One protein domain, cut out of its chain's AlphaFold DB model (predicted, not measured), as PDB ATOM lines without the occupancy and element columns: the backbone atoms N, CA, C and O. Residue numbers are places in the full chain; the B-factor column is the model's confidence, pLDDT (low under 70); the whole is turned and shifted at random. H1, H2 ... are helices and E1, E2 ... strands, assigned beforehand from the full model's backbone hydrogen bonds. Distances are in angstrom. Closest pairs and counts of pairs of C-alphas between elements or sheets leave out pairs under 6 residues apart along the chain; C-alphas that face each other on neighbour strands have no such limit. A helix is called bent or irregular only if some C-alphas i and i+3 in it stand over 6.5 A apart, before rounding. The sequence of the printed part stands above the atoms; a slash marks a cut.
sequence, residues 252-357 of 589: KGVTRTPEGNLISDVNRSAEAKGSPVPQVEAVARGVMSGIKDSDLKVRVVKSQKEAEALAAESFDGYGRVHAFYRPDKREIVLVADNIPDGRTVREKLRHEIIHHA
ATOM      1  N   LYS A 252      39.369  15.299  48.116       36.22
ATOM      2  CA  LYS A 252      40.125  14.133  47.654       36.22
ATOM      3  C   LYS A 252      39.273  13.649  46.491       36.22
ATOM      4  O   LYS A 252      38.176  13.143  46.700       36.22
ATOM      5  N   GLY A 253      39.669  14.007  45.272       42.97
ATOM      6  CA  GLY A 253      38.924  13.667  44.071       42.97
ATOM      7  C   GLY A 253      38.889  12.156  43.979       42.97
ATOM      8  O   GLY A 253      39.860  11.574  43.526       42.97
ATOM      9  N   VAL A 254      37.793  11.570  44.466       45.94
ATOM     10  CA  VAL A 254      37.577  10.130  44.618       45.94
ATOM     11  C   VAL A 254      38.577   9.509  45.595       45.94
ATOM     12  O   VAL A 254      39.768   9.381  45.324       45.94
ATOM     13  N   THR A 255      38.089   9.083  46.758       50.12
ATOM     14  CA  THR A 255      38.911   8.239  47.623       50.12
ATOM     15  C   THR A 255      38.802   6.812  47.112       50.12
ATOM     16  O   THR A 255      37.730   6.214  47.194       50.12
ATOM     17  N   ARG A 256      39.902   6.286  46.559       55.84
ATOM     18  CA  ARG A 256      40.054   4.842  46.418       55.84
ATOM     19  C   ARG A 256      40.326   4.285  47.803       55.84
ATOM     20  O   ARG A 256      41.302   4.671  48.446       55.84
ATOM     21  N   THR A 257      39.432   3.434  48.254       63.19
ATOM     22  CA  THR A 257      39.579   2.765  49.531       63.19
ATOM     23  C   THR A 257      40.623   1.646  49.452       63.19
ATOM     24  O   THR A 257      41.004   1.266  48.336       63.19
ATOM     25  N   PRO A 258      41.113   1.113  50.589       57.34
ATOM     26  CA  PRO A 258      42.047  -0.018  50.588       57.34
ATOM     27  C   PRO A 258      41.534  -1.198  49.749       57.34
ATOM     28  O   PRO A 258      42.291  -1.790  48.980       57.34
ATOM     29  N   GLU A 259      40.216  -1.410  49.773       69.19
ATOM     30  CA  GLU A 259      39.546  -2.539  49.120       69.19
ATOM     31  C   GLU A 259      39.224  -2.245  47.644       69.19
ATOM     32  O   GLU A 259      38.620  -3.050  46.936       69.19
ATOM     33  N   GLY A 260      39.669  -1.086  47.145       53.28
ATOM     34  CA  GLY A 260      39.562  -0.686  45.748       53.28
ATOM     35  C   GLY A 260      38.242  -0.009  45.377       53.28
ATOM     36  O   GLY A 260      38.084   0.367  44.210       53.28
ATOM     37  N   ASN A 261      37.332   0.200  46.336       69.44
ATOM     38  CA  ASN A 261      36.076   0.918  46.124       69.44
ATOM     39  C   ASN A 261      36.343   2.402  45.862       69.44
ATOM     40  O   ASN A 261      37.331   2.972  46.328       69.44
ATOM     41  N   LEU A 262      35.462   3.042  45.100       62.47
ATOM     42  CA  LEU A 262      35.574   4.455  44.753       62.47
ATOM     43  C   LEU A 262      34.464   5.227  45.460       62.47
ATOM     44  O   LEU A 262      33.288   5.087  45.126       62.47
ATOM     45  N   ILE A 263      34.846   6.037  46.449       62.00
ATOM     46  CA  ILE A 263      33.924   6.913  47.177       62.00
ATOM     47  C   ILE A 263      34.183   8.350  46.741       62.00
ATOM     48  O   ILE A 263      35.229   8.941  47.035       62.00
ATOM     49  N   SER A 264      33.218   8.932  46.036       56.22
ATOM     50  CA  SER A 264      33.280  10.329  45.627       56.22
ATOM     51  C   SER A 264      32.872  11.254  46.776       56.22
ATOM     52  O   SER A 264      31.919  11.018  47.515       56.22
ATOM     53  N   ASP A 265      33.571  12.377  46.923       55.38
ATOM     54  CA  ASP A 265      33.279  13.337  47.992       55.38
ATOM     55  C   ASP A 265      31.902  14.031  47.828       55.38
ATOM     56  O   ASP A 265      31.441  14.684  48.763       55.38
ATOM     57  N   VAL A 266      31.246  13.954  46.651       59.19
ATOM     58  CA  VAL A 266      29.828  14.387  46.457       59.19
ATOM     59  C   VAL A 266      28.871  13.370  47.022       59.19
ATOM     60  O   VAL A 266      27.741  13.739  47.333       59.19
ATOM     61  N   ASN A 267      29.314  12.131  47.153       65.56
ATOM     62  CA  ASN A 267      28.506  11.037  47.625       65.56
ATOM     63  C   ASN A 267      28.841  10.718  49.076       65.56
ATOM     64  O   ASN A 267      28.652   9.592  49.515       65.56
ATOM     65  N   ARG A 268      29.288  11.724  49.838       74.75
ATOM     66  CA  ARG A 268      29.378  11.668  51.294       74.75
ATOM     67  C   ARG A 268      29.074  13.012  51.955       74.75
ATOM     68  O   ARG A 268      29.295  14.065  51.358       74.75
ATOM     69  N   SER A 269      28.582  12.982  53.188       75.62
ATOM     70  CA  SER A 269      28.287  14.169  54.002       75.62
ATOM     71  C   SER A 269      28.573  13.918  55.486       75.62
ATOM     72  O   SER A 269      28.751  12.780  55.905       75.62
ATOM     73  N   ALA A 270      28.647  14.978  56.296       69.75
ATOM     74  CA  ALA A 270      28.805  14.835  57.749       69.75
ATOM     75  C   ALA A 270      27.529  14.270  58.400       69.75
ATOM     76  O   ALA A 270      27.586  13.363  59.225       69.75
ATOM     77  N   GLU A 271      26.373  14.758  57.954       73.69
ATOM     78  CA  GLU A 271      25.048  14.305  58.369       73.69
ATOM     79  C   GLU A 271      24.209  13.971  57.139       73.69
ATOM     80  O   GLU A 271      24.425  14.532  56.059       73.69
ATOM     81  N   ALA A 272      23.253  13.061  57.286       78.38
ATOM     82  CA  ALA A 272      22.363  12.681  56.205       78.38
ATOM     83  C   ALA A 272      20.953  12.388  56.726       78.38
ATOM     84  O   ALA A 272      20.765  12.031  57.890       78.38
ATOM     85  N   LYS A 273      19.964  12.567  55.848       83.31
ATOM     86  CA  LYS A 273      18.577  12.146  56.057       83.31
ATOM     87  C   LYS A 273      18.257  11.074  55.029       83.31
ATOM     88  O   LYS A 273      18.683  11.201  53.884       83.31
ATOM     89  N   GLY A 274      17.510  10.064  55.448       88.94
ATOM     90  CA  GLY A 274      17.216   8.895  54.634       88.94
ATOM     91  C   GLY A 274      15.859   8.925  53.954       88.94
ATOM     92  O   GLY A 274      14.929   9.582  54.419       88.94
ATOM     93  N   SER A 275      15.747   8.143  52.887       92.19
ATOM     94  CA  SER A 275      14.495   7.827  52.202       92.19
ATOM     95  C   SER A 275      14.200   6.328  52.324       92.19
ATOM     96  O   SER A 275      15.132   5.529  52.406       92.19
ATOM     97  N   PRO A 276      12.927   5.892  52.278       94.69
ATOM     98  CA  PRO A 276      12.590   4.474  52.218       94.69
ATOM     99  C   PRO A 276      13.277   3.759  51.045       94.69
ATOM    100  O   PRO A 276      13.236   4.240  49.910       94.69
ATOM    101  N   VAL A 277      13.829   2.567  51.295       95.25
ATOM    102  CA  VAL A 277      14.483   1.729  50.268       95.25
ATOM    103  C   VAL A 277      13.624   1.568  49.003       95.25
ATOM    104  O   VAL A 277      14.142   1.855  47.924       95.25
ATOM    105  N   PRO A 278      12.310   1.248  49.076       94.25
ATOM    106  CA  PRO A 278      11.490   1.096  47.871       94.25
ATOM    107  C   PRO A 278      11.407   2.366  47.013       94.25
ATOM    108  O   PRO A 278      11.304   2.284  45.789       94.25
ATOM    109  N   GLN A 279      11.470   3.548  47.637       92.31
ATOM    110  CA  GLN A 279      11.461   4.826  46.928       92.31
ATOM    111  C   GLN A 279      12.788   5.054  46.196       92.31
ATOM    112  O   GLN A 279      12.784   5.428  45.021       92.31
ATOM    113  N   VAL A 280      13.913   4.816  46.876       94.25
ATOM    114  CA  VAL A 280      15.253   4.941  46.283       94.25
ATOM    115  C   VAL A 280      15.414   3.956  45.130       94.25
ATOM    116  O   VAL A 280      15.833   4.350  44.043       94.25
ATOM    117  N   GLU A 281      14.986   2.708  45.319       95.25
ATOM    118  CA  GLU A 281      14.979   1.689  44.274       95.25
ATOM    119  C   GLU A 281      14.106   2.073  43.079       95.25
ATOM    120  O   GLU A 281      14.533   1.911  41.940       95.25
ATOM    121  N   ALA A 282      12.890   2.582  43.303       92.25
ATOM    122  CA  ALA A 282      12.006   2.981  42.212       92.25
ATOM    123  C   ALA A 282      12.639   4.086  41.352       92.25
ATOM    124  O   ALA A 282      12.586   4.028  40.121       92.25
ATOM    125  N   VAL A 283      13.290   5.067  41.986       88.88
ATOM    126  CA  VAL A 283      13.999   6.132  41.271       88.88
ATOM    127  C   VAL A 283      15.239   5.593  40.559       88.88
ATOM    128  O   VAL A 283      15.444   5.929  39.392       88.88
ATOM    129  N   ALA A 284      16.035   4.750  41.221       90.50
ATOM    130  CA  ALA A 284      17.221   4.128  40.638       90.50
ATOM    131  C   ALA A 284      16.862   3.271  39.415       90.50
ATOM    132  O   ALA A 284      17.449   3.462  38.354       90.50
ATOM    133  N   ARG A 285      15.828   2.420  39.510       89.44
ATOM    134  CA  ARG A 285      15.281   1.653  38.376       89.44
ATOM    135  C   ARG A 285      14.844   2.566  37.235       89.44
ATOM    136  O   ARG A 285      15.147   2.286  36.082       89.44
ATOM    137  N   GLY A 286      14.183   3.681  37.549       84.31
ATOM    138  CA  GLY A 286      13.795   4.673  36.547       84.31
ATOM    139  C   GLY A 286      14.991   5.271  35.797       84.31
ATOM    140  O   GLY A 286      14.921   5.434  34.583       84.31
ATOM    141  N   VAL A 287      16.097   5.566  36.489       81.38
ATOM    142  CA  VAL A 287      17.339   6.041  35.850       81.38
ATOM    143  C   VAL A 287      17.979   4.933  35.015       81.38
ATOM    144  O   VAL A 287      18.269   5.154  33.842       81.38
ATOM    145  N   MET A 288      18.130   3.739  35.588       84.50
ATOM    146  CA  MET A 288      18.774   2.602  34.926       84.50
ATOM    147  C   MET A 288      17.998   2.100  33.707       84.50
ATOM    148  O   MET A 288      18.617   1.662  32.751       84.50
ATOM    149  N   SER A 289      16.668   2.243  33.670       81.75
ATOM    150  CA  SER A 289      15.860   1.874  32.494       81.75
ATOM    151  C   SER A 289      16.217   2.654  31.222       81.75
ATOM    152  O   SER A 289      15.958   2.184  30.116       81.75
ATOM    153  N   GLY A 290      16.805   3.847  31.367       72.81
ATOM    154  CA  GLY A 290      17.310   4.634  30.245       72.81
ATOM    155  C   GLY A 290      18.747   4.288  29.849       72.81
ATOM    156  O   GLY A 290      19.163   4.650  28.750       72.81
ATOM    157  N   ILE A 291      19.493   3.611  30.724       73.06
ATOM    158  CA  ILE A 291      20.914   3.314  30.550       73.06
ATOM    159  C   ILE A 291      21.059   1.985  29.822       73.06
ATOM    160  O   ILE A 291      20.584   0.948  30.275       73.06
ATOM    161  N   LYS A 292      21.724   2.022  28.666       66.00
ATOM    162  CA  LYS A 292      21.947   0.856  27.805       66.00
ATOM    163  C   LYS A 292      23.213   0.089  28.200       66.00
ATOM    164  O   LYS A 292      24.059  -0.158  27.356       66.00
ATOM    165  N   ASP A 293      23.325  -0.249  29.478       68.62
ATOM    166  CA  ASP A 293      24.394  -1.090  30.022       68.62
ATOM    167  C   ASP A 293      23.741  -2.172  30.890       68.62
ATOM    168  O   ASP A 293      23.209  -1.884  31.963       68.62
ATOM    169  N   SER A 294      23.714  -3.407  30.382       65.56
ATOM    170  CA  SER A 294      23.100  -4.550  31.070       65.56
ATOM    171  C   SER A 294      23.948  -5.098  32.217       65.56
ATOM    172  O   SER A 294      23.433  -5.839  33.056       65.56
ATOM    173  N   ASP A 295      25.229  -4.744  32.260       71.75
ATOM    174  CA  ASP A 295      26.191  -5.280  33.213       71.75
ATOM    175  C   ASP A 295      26.395  -4.352  34.419       71.75
ATOM    176  O   ASP A 295      26.785  -4.824  35.492       71.75
ATOM    177  N   LEU A 296      26.120  -3.050  34.272       82.31
ATOM    178  CA  LEU A 296      26.129  -2.094  35.376       82.31
ATOM    179  C   LEU A 296      24.959  -2.347  36.330       82.31
ATOM    180  O   LEU A 296      23.792  -2.082  36.033       82.31
ATOM    181  N   LYS A 297      25.287  -2.809  37.534       88.69
ATOM    182  CA  LYS A 297      24.303  -3.095  38.580       88.69
ATOM    183  C   LYS A 297      24.131  -1.894  39.492       88.69
ATOM    184  O   LYS A 297      25.089  -1.202  39.825       88.69
ATOM    185  N   VAL A 298      22.905  -1.686  39.960       92.94
ATOM    186  CA  VAL A 298      22.626  -0.756  41.056       92.94
ATOM    187  C   VAL A 298      22.013  -1.532  42.201       92.94
ATOM    188  O   VAL A 298      20.992  -2.197  42.027       92.94
ATOM    189  N   ARG A 299      22.629  -1.427  43.376       95.81
ATOM    190  CA  ARG A 299      22.117  -2.004  44.613       95.81
ATOM    191  C   ARG A 299      21.758  -0.889  45.576       95.81
ATOM    192  O   ARG A 299      22.564  -0.003  45.833       95.81
ATOM    193  N   VAL A 300      20.559  -0.956  46.135       97.00
ATOM    194  CA  VAL A 300      20.155  -0.078  47.229       97.00
ATOM    195  C   VAL A 300      20.270  -0.870  48.522       97.00
ATOM    196  O   VAL A 300      19.674  -1.936  48.647       97.00
ATOM    197  N   VAL A 301      21.051  -0.363  49.466       96.88
ATOM    198  CA  VAL A 301      21.085  -0.867  50.841       96.88
ATOM    199  C   VAL A 301      20.344   0.089  51.750       96.88
ATOM    200  O   VAL A 301      20.242   1.283  51.456       96.88
ATOM    201  N   LYS A 302      19.814  -0.426  52.858       95.56
ATOM    202  CA  LYS A 302      19.092   0.419  53.803       95.56
ATOM    203  C   LYS A 302      20.070   1.327  54.537       95.56
ATOM    204  O   LYS A 302      19.949   2.543  54.458       95.56
ATOM    205  N   SER A 303      21.066   0.726  55.181       95.00
ATOM    206  CA  SER A 303      21.917   1.395  56.163       95.00
ATOM    207  C   SER A 303      23.386   1.481  55.742       95.00
ATOM    208  O   SER A 303      23.868   0.710  54.911       95.00
ATOM    209  N   GLN A 304      24.136   2.394  56.368       92.69
ATOM    210  CA  GLN A 304      25.584   2.496  56.160       92.69
ATOM    211  C   GLN A 304      26.324   1.210  56.554       92.69
ATOM    212  O   GLN A 304      27.260   0.819  55.873       92.69
ATOM    213  N   LYS A 305      25.855   0.507  57.588       93.25
ATOM    214  CA  LYS A 305      26.460  -0.755  58.029       93.25
ATOM    215  C   LYS A 305      26.334  -1.865  56.981       93.25
ATOM    216  O   LYS A 305      27.245  -2.663  56.796       93.25
ATOM    217  N   GLU A 306      25.207  -1.916  56.272       94.38
ATOM    218  CA  GLU A 306      25.044  -2.820  55.125       94.38
ATOM    219  C   GLU A 306      25.953  -2.417  53.956       94.38
ATOM    220  O   GLU A 306      26.489  -3.279  53.264       94.38
ATOM    221  N   ALA A 307      26.149  -1.111  53.755       92.44
ATOM    222  CA  ALA A 307      27.050  -0.568  52.745       92.44
ATOM    223  C   ALA A 307      28.516  -0.959  53.015       92.44
ATOM    224  O   ALA A 307      29.193  -1.446  52.116       92.44
ATOM    225  N   GLU A 308      28.965  -0.820  54.264       91.62
ATOM    226  CA  GLU A 308      30.284  -1.234  54.763       91.62
ATOM    227  C   GLU A 308      30.513  -2.738  54.584       91.62
ATOM    228  O   GLU A 308      31.543  -3.165  54.066       91.62
ATOM    229  N   ALA A 309      29.508  -3.561  54.911       91.12
ATOM    230  CA  ALA A 309      29.580  -5.008  54.708       91.12
ATOM    231  C   ALA A 309      29.764  -5.388  53.226       91.12
ATOM    232  O   ALA A 309      30.478  -6.340  52.916       91.12
ATOM    233  N   LEU A 310      29.148  -4.644  52.300       88.75
ATOM    234  CA  LEU A 310      29.353  -4.845  50.863       88.75
ATOM    235  C   LEU A 310      30.699  -4.322  50.375       88.75
ATOM    236  O   LEU A 310      31.286  -4.929  49.480       88.75
ATOM    237  N   ALA A 311      31.161  -3.206  50.935       84.75
ATOM    238  CA  ALA A 311      32.463  -2.625  50.642       84.75
ATOM    239  C   ALA A 311      33.622  -3.464  51.212       84.75
ATOM    240  O   ALA A 311      34.745  -3.331  50.737       84.75
ATOM    241  N   ALA A 312      33.322  -4.366  52.156       86.94
ATOM    242  CA  ALA A 312      34.276  -5.150  52.936       86.94
ATOM    243  C   ALA A 312      35.211  -4.284  53.805       86.94
ATOM    244  O   ALA A 312      36.318  -4.701  54.127       86.94
ATOM    245  N   GLU A 313      34.748  -3.101  54.218       84.50
ATOM    246  CA  GLU A 313      35.539  -2.117  54.964       84.50
ATOM    247  C   GLU A 313      34.655  -1.164  55.789       84.50
ATOM    248  O   GLU A 313      33.456  -1.046  55.541       84.50
ATOM    249  N   SER A 314      35.252  -0.457  56.757       85.12
ATOM    250  CA  SER A 314      34.565   0.569  57.562       85.12
ATOM    251  C   SER A 314      34.529   1.928  56.856       85.12
ATOM    252  O   SER A 314      35.507   2.340  56.225       85.12
ATOM    253  N   PHE A 315      33.430   2.674  57.035       84.56
ATOM    254  CA  PHE A 315      33.292   4.044  56.547       84.56
ATOM    255  C   PHE A 315      33.471   5.129  57.614       84.56
ATOM    256  O   PHE A 315      33.210   6.303  57.336       84.56
ATOM    257  N   ASP A 316      33.978   4.790  58.800       78.12
ATOM    258  CA  ASP A 316      34.140   5.734  59.918       78.12
ATOM    259  C   ASP A 316      34.994   6.967  59.550       78.12
ATOM    260  O   ASP A 316      34.750   8.072  60.034       78.12
ATOM    261  N   GLY A 317      35.946   6.819  58.619       74.88
ATOM    262  CA  GLY A 317      36.772   7.916  58.092       74.88
ATOM    263  C   GLY A 317      36.153   8.707  56.929       74.88
ATOM    264  O   GLY A 317      36.735   9.700  56.477       74.88
ATOM    265  N   TYR A 318      34.995   8.286  56.413       69.75
ATOM    266  CA  TYR A 318      34.387   8.851  55.206       69.75
ATOM    267  C   TYR A 318      33.092   9.633  55.450       69.75
ATOM    268  O   TYR A 318      32.653  10.341  54.540       69.75
ATOM    269  N   GLY A 319      32.535   9.590  56.663       84.62
ATOM    270  CA  GLY A 319      31.263  10.227  57.009       84.62
ATOM    271  C   GLY A 319      30.060   9.394  56.561       84.62
ATOM    272  O   GLY A 319      30.133   8.170  56.467       84.62
ATOM    273  N   ARG A 320      28.925  10.045  56.293       87.88
ATOM    274  CA  ARG A 320      27.728   9.400  55.741       87.88
ATOM    275  C   ARG A 320      27.880   9.230  54.243       87.88
ATOM    276  O   ARG A 320      27.798  10.219  53.527       87.88
ATOM    277  N   VAL A 321      28.102   8.008  53.769       88.12
ATOM    278  CA  VAL A 321      28.263   7.685  52.345       88.12
ATOM    279  C   VAL A 321      26.887   7.523  51.699       88.12
ATOM    280  O   VAL A 321      26.102   6.679  52.102       88.12
ATOM    281  N   HIS A 322      26.577   8.344  50.703       89.00
ATOM    282  CA  HIS A 322      25.332   8.328  49.927       89.00
ATOM    283  C   HIS A 322      25.393   7.252  48.849       89.00
ATOM    284  O   HIS A 322      24.421   6.537  48.628       89.00
ATOM    285  N   ALA A 323      26.532   7.163  48.164       88.81
ATOM    286  CA  ALA A 323      26.766   6.202  47.104       88.81
ATOM    287  C   ALA A 323      28.261   5.930  46.924       88.81
ATOM    288  O   ALA A 323      29.089   6.795  47.214       88.81
ATOM    289  N   PHE A 324      28.597   4.756  46.410       86.06
ATOM    290  CA  PHE A 324      29.956   4.424  45.994       86.06
ATOM    291  C   PHE A 324      29.934   3.409  44.858       86.06
ATOM    292  O   PHE A 324      28.958   2.667  44.691       86.06
ATOM    293  N   TYR A 325      31.017   3.365  44.094       81.81
ATOM    294  CA  TYR A 325      31.193   2.398  43.022       81.81
ATOM    295  C   TYR A 325      32.153   1.290  43.435       81.81
ATOM    296  O   TYR A 325      33.218   1.544  44.004       81.81
ATOM    297  N   ARG A 326      31.771   0.058  43.101       84.19
ATOM    298  CA  ARG A 326      32.554  -1.165  43.275       84.19
ATOM    299  C   ARG A 326      33.069  -1.621  41.910       84.19
ATOM    300  O   ARG A 326      32.305  -2.243  41.161       84.19
ATOM    301  N   PRO A 327      34.326  -1.307  41.542       68.25
ATOM    302  CA  PRO A 327      34.832  -1.581  40.199       68.25
ATOM    303  C   PRO A 327      34.875  -3.071  39.853       68.25
ATOM    304  O   PRO A 327      34.593  -3.445  38.719       68.25
ATOM    305  N   ASP A 328      35.187  -3.919  40.833       73.19
ATOM    306  CA  ASP A 328      35.290  -5.372  40.688       73.19
ATOM    307  C   ASP A 328      33.931  -6.037  40.410       73.19
ATOM    308  O   ASP A 328      33.849  -7.005  39.654       73.19
ATOM    309  N   LYS A 329      32.856  -5.516  41.013       80.19
ATOM    310  CA  LYS A 329      31.484  -6.020  40.840       80.19
ATOM    311  C   LYS A 329      30.688  -5.287  39.769       80.19
ATOM    312  O   LYS A 329      29.581  -5.733  39.467       80.19
ATOM    313  N   ARG A 330      31.223  -4.184  39.229       77.88
ATOM    314  CA  ARG A 330      30.508  -3.245  38.345       77.88
ATOM    315  C   ARG A 330      29.167  -2.837  38.954       77.88
ATOM    316  O   ARG A 330      28.115  -2.904  38.324       77.88
ATOM    317  N   GLU A 331      29.210  -2.472  40.229       89.75
ATOM    318  CA  GLU A 331      28.021  -2.229  41.040       89.75
ATOM    319  C   GLU A 331      28.100  -0.842  41.678       89.75
ATOM    320  O   GLU A 331      29.068  -0.518  42.364       89.75
ATOM    321  N   ILE A 332      27.071  -0.023  41.463       91.69
ATOM    322  CA  ILE A 332      26.857   1.213  42.218       91.69
ATOM    323  C   ILE A 332      25.986   0.868  43.418       91.69
ATOM    324  O   ILE A 332      24.870   0.366  43.265       91.69
ATOM    325  N   VAL A 333      26.481   1.157  44.614       95.50
ATOM    326  CA  VAL A 333      25.739   0.948  45.855       95.50
ATOM    327  C   VAL A 333      25.210   2.292  46.339       95.50
ATOM    328  O   VAL A 333      25.980   3.229  46.515       95.50
ATOM    329  N   LEU A 334      23.897   2.388  46.546       96.50
ATOM    330  CA  LEU A 334      23.199   3.546  47.111       96.50
ATOM    331  C   LEU A 334      22.787   3.238  48.553       96.50
ATOM    332  O   LEU A 334      22.218   2.178  48.810       96.50
ATOM    333  N   VAL A 335      23.011   4.170  49.476       97.06
ATOM    334  CA  VAL A 335      22.656   4.010  50.894       97.06
ATOM    335  C   VAL A 335      21.402   4.819  51.198       97.06
ATOM    336  O   VAL A 335      21.452   6.044  51.303       97.06
ATOM    337  N   ALA A 336      20.264   4.141  51.320       96.12
ATOM    338  CA  ALA A 336      18.955   4.782  51.407       96.12
ATOM    339  C   ALA A 336      18.822   5.700  52.633       96.12
ATOM    340  O   ALA A 336      18.333   6.820  52.493       96.12
ATOM    341  N   ASP A 337      19.349   5.284  53.791       95.38
ATOM    342  CA  ASP A 337      19.359   6.077  55.030       95.38
ATOM    343  C   ASP A 337      20.182   7.373  54.915       95.38
ATOM    344  O   ASP A 337      20.016   8.289  55.722       95.38
ATOM    345  N   ASN A 338      21.036   7.480  53.892       94.50
ATOM    346  CA  ASN A 338      21.880   8.644  53.661       94.50
ATOM    347  C   ASN A 338      21.414   9.522  52.485       94.50
ATOM    348  O   ASN A 338      22.068  10.522  52.194       94.50
ATOM    349  N   ILE A 339      20.309   9.185  51.807       90.88
ATOM    350  CA  ILE A 339      19.811   9.941  50.649       90.88
ATOM    351  C   ILE A 339      18.441  10.577  50.959       90.88
ATOM    352  O   ILE A 339      17.464   9.852  51.162       90.88
ATOM    353  N   PRO A 340      18.317  11.918  50.936       85.88
ATOM    354  CA  PRO A 340      17.136  12.612  51.453       85.88
ATOM    355  C   PRO A 340      15.933  12.607  50.510       85.88
ATOM    356  O   PRO A 340      14.803  12.728  50.974       85.88
ATOM    357  N   ASP A 341      16.152  12.514  49.196       82.69
ATOM    358  CA  ASP A 341      15.069  12.546  48.220       82.69
ATOM    359  C   ASP A 341      15.461  11.928  46.865       82.69
ATOM    360  O   ASP A 341      16.626  11.655  46.554       82.69
ATOM    361  N   GLY A 342      14.459  11.735  46.002       77.19
ATOM    362  CA  GLY A 342      14.652  11.178  44.664       77.19
ATOM    363  C   GLY A 342      15.438  12.074  43.695       77.19
ATOM    364  O   GLY A 342      15.928  11.578  42.680       77.19
ATOM    365  N   ARG A 343      15.566  13.383  43.948       76.38
ATOM    366  CA  ARG A 343      16.443  14.260  43.155       76.38
ATOM    367  C   ARG A 343      17.899  13.949  43.490       76.38
ATOM    368  O   ARG A 343      18.683  13.781  42.560       76.38
ATOM    369  N   THR A 344      18.222  13.782  44.770       76.81
ATOM    370  CA  THR A 344      19.548  13.365  45.222       76.81
ATOM    371  C   THR A 344      19.892  11.974  44.696       76.81
ATOM    372  O   THR A 344      20.972  11.819  44.143       76.81
ATOM    373  N   VAL A 345      18.973  10.994  44.713       84.75
ATOM    374  CA  VAL A 345      19.219   9.671  44.088       84.75
ATOM    375  C   VAL A 345      19.700   9.813  42.638       84.75
ATOM    376  O   VAL A 345      20.711   9.226  42.261       84.75
ATOM    377  N   ARG A 346      19.005  10.624  41.825       80.12
ATOM    378  CA  ARG A 346      19.381  10.862  40.420       80.12
ATOM    379  C   ARG A 346      20.749  11.521  40.291       80.12
ATOM    380  O   ARG A 346      21.519  11.140  39.418       80.12
ATOM    381  N   GLU A 347      21.035  12.507  41.133       73.94
ATOM    382  CA  GLU A 347      22.314  13.216  41.146       73.94
ATOM    383  C   GLU A 347      23.480  12.280  41.491       73.94
ATOM    384  O   GLU A 347      24.434  12.194  40.720       73.94
ATOM    385  N   LYS A 348      23.384  11.542  42.608       80.88
ATOM    386  CA  LYS A 348      24.455  10.654  43.089       80.88
ATOM    387  C   LYS A 348      24.694   9.502  42.122       80.88
ATOM    388  O   LYS A 348      25.836   9.237  41.764       80.88
ATOM    389  N   LEU A 349      23.620   8.881  41.629       82.25
ATOM    390  CA  LEU A 349      23.717   7.790  40.666       82.25
ATOM    391  C   LEU A 349      24.374   8.254  39.357       82.25
ATOM    392  O   LEU A 349      25.293   7.603  38.874       82.25
ATOM    393  N   ARG A 350      23.980   9.415  38.816       76.31
ATOM    394  CA  ARG A 350      24.638   9.997  37.631       76.31
ATOM    395  C   ARG A 350      26.097  10.310  37.866       76.31
ATOM    396  O   ARG A 350      26.895  10.090  36.962       76.31
ATOM    397  N   HIS A 351      26.429  10.840  39.039       68.25
ATOM    398  CA  HIS A 351      27.811  11.116  39.381       68.25
ATOM    399  C   HIS A 351      28.644   9.838  39.289       68.25
ATOM    400  O   HIS A 351      29.634   9.824  38.570       68.25
ATOM    401  N   GLU A 352      28.190   8.749  39.910       73.06
ATOM    402  CA  GLU A 352      28.887   7.462  39.846       73.06
ATOM    403  C   GLU A 352      28.955   6.911  38.417       73.06
ATOM    404  O   GLU A 352      29.999   6.427  37.987       73.06
ATOM    405  N   ILE A 353      27.894   7.055  37.620       76.62
ATOM    406  CA  ILE A 353      27.926   6.596  36.229       76.62
ATOM    407  C   ILE A 353      28.928   7.407  35.399       76.62
ATOM    408  O   ILE A 353      29.787   6.831  34.744       76.62
ATOM    409  N   ILE A 354      28.867   8.736  35.445       69.12
ATOM    410  CA  ILE A 354      29.741   9.618  34.657       69.12
ATOM    411  C   ILE A 354      31.204   9.483  35.106       69.12
ATOM    412  O   ILE A 354      32.111   9.470  34.272       69.12
ATOM    413  N   HIS A 355      31.445   9.367  36.416       61.94
ATOM    414  CA  HIS A 355      32.791   9.349  36.987       61.94
ATOM    415  C   HIS A 355      33.404   7.970  37.140       61.94
ATOM    416  O   HIS A 355      34.633   7.911  37.250       61.94
ATOM    417  N   HIS A 356      32.620   6.887  37.111       62.72
ATOM    418  CA  HIS A 356      33.124   5.535  37.361       62.72
ATOM    419  C   HIS A 356      32.624   4.470  36.381       62.72
ATOM    420  O   HIS A 356      33.424   3.623  36.001       62.72
ATOM    421  N   ALA A 357      31.387   4.549  35.883       62.53
ATOM    422  CA  ALA A 357      30.811   3.505  35.021       62.53
ATOM    423  C   ALA A 357      30.600   3.904  33.544       62.53
ATOM    424  O   ALA A 357      29.969   3.173  32.789       62.53
TER     425      ALA A 357
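What this domain is: This is residues 252 to 357 of the 589 residues of the protein "LPD1 domain-containing protein" of Escherichia coli (UniProt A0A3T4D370). A small sheet of three strands forms the middle of a three-layered domain, with the helices H1 and H3 packed over one face and the shorter helix H2 over the other. H1 covers the E1 edge of the sheet and H3 covers E3 and E2, while a long stretch with no named element, residues 252 to 276, comes before H1. The printed part has 106 residues with three named helices and three named strands, in the order H1, E1, H2, E2, E3, H3; the sheet runs E1, E3, E2 and is mixed. The class is mixed, helices and strands, though under half of the printed residues are in named elements. The whole is compact, with a radius of gyration of the C-alphas of 12.3 A, and rounded, spanning 33 by 28 by 23 A.

Where its parts are: The inner strand of the sheet is E3, residues 331 to 335, 12.8 A from first to last C-alpha. Its neighbours are the edge strands E1, residues 297 to 301, 12.9 A long, and E2, residues 323 to 326, 10.1 A long. E1 begins at C-alpha 297, at (24.303, -3.095, 38.580). On one face of the sheet are H1, residues 277 to 288, 16.0 A long, and H3, residues 342 to 357, the longest helix at 20.3 A. On the opposite face is H2, residues 304 to 311, 10.2 A long. H1 begins at C-alpha 277, at (14.483, 1.729, 50.268), and H3 ends at C-alpha 357, at (30.811, 3.505, 35.021). H3 is neither bent nor irregular, but only just: C-alphas 354 and 357 are 6.2 A apart.

How they stand to each other: E1 and E3 are parallel, with 22 degrees between their directions; N 332 and O 297 are within hydrogen-bond range at 2.8 A, and N 299 and O 332 at 2.9 A. E3 and E2 are antiparallel at 155 degrees and form a hairpin; N 326 and O 331 are within hydrogen-bond range at 2.9 A, and N 324 and O 333 at 3.0 A. H3 is on the sheet at a height of 9.2 A, over E3 and E2, and runs along the strands, at 22 degrees to E2 on the local plane. Its closest C-alphas to E2 are those of Glu 352 and Tyr 325, 6.4 A apart. H1 is on the same face at a height of 9.1 A, over E1 and only just not over E3, on which 2 of its C-alphas fall; it runs along the strands, at 15 degrees to E1 on the local plane. The closest C-alphas of H1 and E1 are those of Glu 281 and Val 300, 6.2 A apart. H1 and H3 touch, H3 with residues 342 to 349 alone; the closest C-alphas are those of Val 283 and Gly 342, 6.1 A apart. They run the same way at a steep tilt of 50 degrees. H2 is on the opposite face at a height of 8.7 A, over E3, and runs along the strands, at 5 degrees to E3 on the local plane. The closest C-alphas of H2 and E3 are those of Gln 304 and Val 335, 6.2 A apart. H2 is apart from both H1 and H3. In H1, H2 and H3 every O i to N i+4 pair is within hydrogen-bond range.

The domain as a whole: The two C-alphas farthest apart are those of Lys 292 and Asp 316, 34.7 A. The printed part has no cut. The link from H2 to E2, 11 residues, is long. Two short antiparallel pairings lie outside the named strands: residues 255 to 256 with 262 to 263, and residues 268 to 269 with 320 to 321. The mean pLDDT of the printed part is 79.7; 27 residues are under 70, among them residues 252 to 267, 292 to 294 and 354 to 357.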